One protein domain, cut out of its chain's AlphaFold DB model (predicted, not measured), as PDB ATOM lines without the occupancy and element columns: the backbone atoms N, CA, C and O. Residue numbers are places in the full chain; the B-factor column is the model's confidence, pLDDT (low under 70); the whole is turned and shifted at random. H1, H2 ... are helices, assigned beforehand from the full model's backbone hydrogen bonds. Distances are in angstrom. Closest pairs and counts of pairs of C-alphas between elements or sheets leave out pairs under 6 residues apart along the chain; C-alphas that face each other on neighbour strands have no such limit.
ATOM      1  N   LYS A  38     105.515 136.108 170.917       72.81
ATOM      2  CA  LYS A  38     104.121 135.814 170.620       72.81
ATOM      3  C   LYS A  38     103.684 136.730 169.475       72.81
ATOM      4  O   LYS A  38     103.997 137.918 169.473       72.81
ATOM      5  N   SER A  39     102.996 136.152 168.506       83.62
ATOM      6  CA  SER A  39     102.349 136.799 167.365       83.62
ATOM      7  C   SER A  39     100.925 136.262 167.213       83.62
ATOM      8  O   SER A  39     100.593 135.221 167.794       83.62
ATOM      9  N   CYS A  40     100.102 136.926 166.397       75.31
ATOM     10  CA  CYS A  40      98.764 136.440 166.058       75.31
ATOM     11  C   CYS A  40      98.795 134.990 165.545       75.31
ATOM     12  O   CYS A  40      98.008 134.168 166.008       75.31
ATOM     13  N   ASP A  41      99.763 134.638 164.692       74.44
ATOM     14  CA  ASP A  41      99.935 133.282 164.160       74.44
ATOM     15  C   ASP A  41     100.262 132.257 165.246       74.44
ATOM     16  O   ASP A  41      99.632 131.207 165.312       74.44
ATOM     17  N   THR A  42     101.221 132.549 166.130       81.00
ATOM     18  CA  THR A  42     101.621 131.591 167.182       81.00
ATOM     19  C   THR A  42     100.501 131.347 168.198       81.00
ATOM     20  O   THR A  42     100.321 130.219 168.665       81.00
ATOM     21  N   ILE A  43      99.703 132.378 168.500       79.12
ATOM     22  CA  ILE A  43      98.524 132.264 169.362       79.12
ATOM     23  C   ILE A  43      97.433 131.453 168.644       79.12
ATOM     24  O   ILE A  43      96.870 130.530 169.234       79.12
ATOM     25  N   TYR A  44      97.176 131.733 167.362       81.00
ATOM     26  CA  TYR A  44      96.175 131.008 166.578       81.00
ATOM     27  C   TYR A  44      96.551 129.539 166.350       81.00
ATOM     28  O   TYR A  44      95.698 128.668 166.462       81.00
ATOM     29  N   GLN A  45      97.824 129.231 166.098       75.69
ATOM     30  CA  GLN A  45      98.314 127.856 165.961       75.69
ATOM     31  C   GLN A  45      98.187 127.076 167.271       75.69
ATOM     32  O   GLN A  45      97.777 125.918 167.253       75.69
ATOM     33  N   THR A  46      98.478 127.712 168.412       72.62
ATOM     34  CA  THR A  46      98.281 127.106 169.741       72.62
ATOM     35  C   THR A  46      96.799 126.782 169.971       72.62
ATOM     36  O   THR A  46      96.468 125.679 170.408       72.62
ATOM     37  N   PHE A  47      95.904 127.703 169.595       80.94
ATOM     38  CA  PHE A  47      94.454 127.496 169.624       80.94
ATOM     39  C   PHE A  47      93.994 126.373 168.678       80.94
ATOM     40  O   PHE A  47      93.281 125.467 169.105       80.94
ATOM     41  N   ALA A  48      94.438 126.384 167.420       70.31
ATOM     42  CA  ALA A  48      94.077 125.400 166.397       70.31
ATOM     43  C   ALA A  48      94.609 123.992 166.712       70.31
ATOM     44  O   ALA A  48      93.973 122.996 166.378       70.31
ATOM     45  N   ALA A  49      95.741 123.901 167.414       71.62
ATOM     46  CA  ALA A  49      96.277 122.654 167.951       71.62
ATOM     47  C   ALA A  49      95.516 122.146 169.195       71.62
ATOM     48  O   ALA A  49      95.906 121.136 169.779       71.62
ATOM     49  N   GLY A  50      94.463 122.845 169.643       68.19
ATOM     50  CA  GLY A  50      93.668 122.484 170.819       68.19
ATOM     51  C   GLY A  50      94.387 122.707 172.152       68.19
ATOM     52  O   GLY A  50      93.960 122.184 173.182       68.19
ATOM     53  N   THR A  51      95.487 123.464 172.153       77.50
ATOM     54  CA  THR A  51      96.253 123.767 173.366       77.50
ATOM     55  C   THR A  51      95.606 124.933 174.115       77.50
ATOM     56  O   THR A  51      95.205 125.931 173.519       77.50
ATOM     57  N   ALA A  52      95.495 124.817 175.442       79.81
ATOM     58  CA  ALA A  52      94.866 125.844 176.268       79.81
ATOM     59  C   ALA A  52      95.674 127.152 176.251       79.81
ATOM     60  O   ALA A  52      96.835 127.191 176.657       79.81
ATOM     61  N   LEU A  53      95.030 128.231 175.812       83.62
ATOM     62  CA  LEU A  53      95.603 129.572 175.783       83.62
ATOM     63  C   LEU A  53      95.657 130.198 177.180       83.62
ATOM     64  O   LEU A  53      94.755 130.020 178.002       83.62
ATOM     65  N   THR A  54      96.703 130.976 177.447       86.38
ATOM     66  CA  THR A  54      96.862 131.728 178.699       86.38
ATOM     67  C   THR A  54      96.053 133.028 178.677       86.38
ATOM     68  O   THR A  54      95.736 133.557 177.616       86.38
ATOM     69  N   ALA A  55      95.775 133.623 179.843       80.81
ATOM     70  CA  ALA A  55      95.130 134.942 179.915       80.81
ATOM     71  C   ALA A  55      95.910 136.034 179.150       80.81
ATOM     72  O   ALA A  55      95.311 136.945 178.582       80.81
ATOM     73  N   GLN A  56      97.242 135.907 179.089       79.25
ATOM     74  CA  GLN A  56      98.087 136.806 178.310       79.25
ATOM     75  C   GLN A  56      97.860 136.640 176.799       79.25
ATOM     76  O   GLN A  56      97.861 137.639 176.097       79.25
ATOM     77  N   ASP A  57      97.603 135.422 176.303       85.19
ATOM     78  CA  ASP A  57      97.324 135.181 174.876       85.19
ATOM     79  C   ASP A  57      96.040 135.879 174.421       85.19
ATOM     80  O   ASP A  57      96.014 136.500 173.365       85.19
ATOM     81  N   TYR A  58      94.987 135.843 175.243       83.88
ATOM     82  CA  TYR A  58      93.744 136.559 174.946       83.88
ATOM     83  C   TYR A  58      93.922 138.082 174.991       83.88
ATOM     84  O   TYR A  58      93.366 138.797 174.157       83.88
ATOM     85  N   SER A  59      94.716 138.581 175.945       81.75
ATOM     86  CA  SER A  59      95.045 140.007 176.043       81.75
ATOM     87  C   SER A  59      95.847 140.492 174.833       81.75
ATOM     88  O   SER A  59      95.540 141.545 174.270       81.75
ATOM     89  N   ASP A  60      96.860 139.728 174.426       82.75
ATOM     90  CA  ASP A  60      97.707 140.017 173.268       82.75
ATOM     91  C   ASP A  60      96.885 139.956 171.966       82.75
ATOM     92  O   ASP A  60      96.950 140.877 171.154       82.75
ATOM     93  N   TRP A  61      96.013 138.949 171.814       87.38
ATOM     94  CA  TRP A  61      95.112 138.799 170.664       87.38
ATOM     95  C   TRP A  61      94.213 140.014 170.431       87.38
ATOM     96  O   TRP A  61      94.075 140.491 169.300       87.38
ATOM     97  N   ALA A  62      93.606 140.524 171.505       79.31
ATOM     98  CA  ALA A  62      92.757 141.706 171.446       79.31
ATOM     99  C   ALA A  62      93.577 142.972 171.158       79.31
ATOM    100  O   ALA A  62      93.198 143.776 170.308       79.31
ATOM    101  N   THR A  63      94.719 143.128 171.831       78.94
ATOM    102  CA  THR A  63      95.582 144.314 171.707       78.94
ATOM    103  C   THR A  63      96.170 144.452 170.308       78.94
ATOM    104  O   THR A  63      96.322 145.565 169.808       78.94
ATOM    105  N   TRP A  64      96.490 143.336 169.657       86.50
ATOM    106  CA  TRP A  64      97.074 143.336 168.317       86.50
ATOM    107  C   TRP A  64      96.032 143.324 167.203       86.50
ATOM    108  O   TRP A  64      96.418 143.324 166.044       86.50
ATOM    109  N   ALA A  65      94.734 143.330 167.527       83.81
ATOM    110  CA  ALA A  65      93.647 143.204 166.558       83.81
ATOM    111  C   ALA A  65      93.791 141.957 165.661       83.81
ATOM    112  O   ALA A  65      93.493 142.001 164.466       83.81
ATOM    113  N   CYS A  66      94.229 140.832 166.239       68.06
ATOM    114  CA  CYS A  66      94.545 139.606 165.499       68.06
ATOM    115  C   CYS A  66      93.363 139.037 164.695       68.06
ATOM    116  O   CYS A  66      93.565 138.379 163.675       68.06
ATOM    117  N   SER A  67      92.131 139.354 165.099       75.12
ATOM    118  CA  SER A  67      90.901 139.041 164.360       75.12
ATOM    119  C   SER A  67      90.852 139.632 162.946       75.12
ATOM    120  O   SER A  67      90.061 139.175 162.130       75.12
ATOM    121  N   THR A  68      91.695 140.623 162.643       61.44
ATOM    122  CA  THR A  68      91.841 141.198 161.296       61.44
ATOM    123  C   THR A  68      92.454 140.196 160.314       61.44
ATOM    124  O   THR A  68      92.066 140.169 159.151       61.44
ATOM    125  N   TRP A  69      93.378 139.349 160.781       49.62
ATOM    126  CA  TRP A  69      94.050 138.325 159.965       49.62
ATOM    127  C   TRP A  69      93.500 136.915 160.214       49.62
ATOM    128  O   TRP A  69      93.630 136.046 159.360       49.62
ATOM    129  N   PHE A  70      92.830 136.707 161.353       66.81
ATOM    130  CA  PHE A  70      92.162 135.457 161.728       66.81
ATOM    131  C   PHE A  70      90.692 135.715 162.090       66.81
ATOM    132  O   PHE A  70      90.344 135.769 163.276       66.81
ATOM    133  N   PRO A  71      89.804 135.862 161.089       55.16
ATOM    134  CA  PRO A  71      88.411 136.266 161.305       55.16
ATOM    135  C   PRO A  71      87.610 135.286 162.171       55.16
ATOM    136  O   PRO A  71      86.632 135.667 162.805       55.16
ATOM    137  N   SER A  72      88.039 134.023 162.222       61.12
ATOM    138  CA  SER A  72      87.454 132.954 163.037       61.12
ATOM    139  C   SER A  72      87.767 133.061 164.539       61.12
ATOM    140  O   SER A  72      87.094 132.409 165.335       61.12
ATOM    141  N   GLY A  73      88.714 133.919 164.942       74.88
ATOM    142  CA  GLY A  73      88.986 134.251 166.344       74.88
ATOM    143  C   GLY A  73      89.634 133.137 167.180       74.88
ATOM    144  O   GLY A  73      89.855 132.021 166.721       74.88
ATOM    145  N   ILE A  74      89.913 133.457 168.446       72.12
ATOM    146  CA  ILE A  74      90.224 132.506 169.524       72.12
ATOM    147  C   ILE A  74      89.241 132.829 170.659       72.12
ATOM    148  O   ILE A  74      89.228 133.952 171.161       72.12
ATOM    149  N   GLY A  75      88.325 131.934 171.030       59.88
ATOM    150  CA  GLY A  75      87.328 132.323 172.044       59.88
ATOM    151  C   GLY A  75      86.085 131.467 172.224       59.88
ATOM    152  O   GLY A  75      85.257 131.807 173.064       59.88
ATOM    153  N   SER A  76      85.933 130.356 171.511       44.69
ATOM    154  CA  SER A  76      84.883 129.383 171.814       44.69
ATOM    155  C   SER A  76      85.506 128.118 172.400       44.69
ATOM    156  O   SER A  76      86.372 127.483 171.803       44.69
ATOM    157  N   ALA A  77      85.093 127.776 173.621       39.31
ATOM    158  CA  ALA A  77      85.417 126.495 174.231       39.31
ATOM    159  C   ALA A  77      84.755 125.371 173.417       39.31
ATOM    160  O   ALA A  77      83.554 125.423 173.158       39.31
TER     161      ALA A  77
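What this domain is: This is residues 38 to 77 of the 669 residues of the protein "Glycoside hydrolase family 26 protein" of Gonapodya prolifera (strain JEL478) (UniProt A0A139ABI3). Two short helices, H1 and H2, form a loose V that runs opposite ways, joined by a short loop, and residues 64 to 77 fold back past them as a long stretch with no named element. The printed part has 40 residues, 18 of them in H1 and H2, in that order; it is all helix by class, with no named strand. It is compact, with a radius of gyration of the C-alphas of 8.8 A, and spans 21 by 19 by 16 A.

How they stand to each other: H1, residues 40 to 48, and H2, residues 55 to 63, only just touch, with 3 pairs of C-alphas within 8 A. The closest C-alphas are those of Cys 40 and Trp 61, 6.3 A apart. Their lines stand at a steep tilt of 48 degrees, opposite ways. In both helices every O i to N i+4 pair is within hydrogen-bond range.

Where its parts are: H1 begins at C-alpha 40, (98.764, 136.440, 166.058), and is 12.0 A long from first to last C-alpha. H2 is 12.5 A long and ends at C-alpha 63, (95.582, 144.314, 171.707).

The domain as a whole: The C-alphas of Ala 49 and Thr 63 are the two farthest apart, 22.0 A. The printed part has no cut. The link from H1 to H2 is short. Mean pLDDT of the printed part is 73.8, with residues 50, 66, 68 to 72 and 75 to 77 under 70.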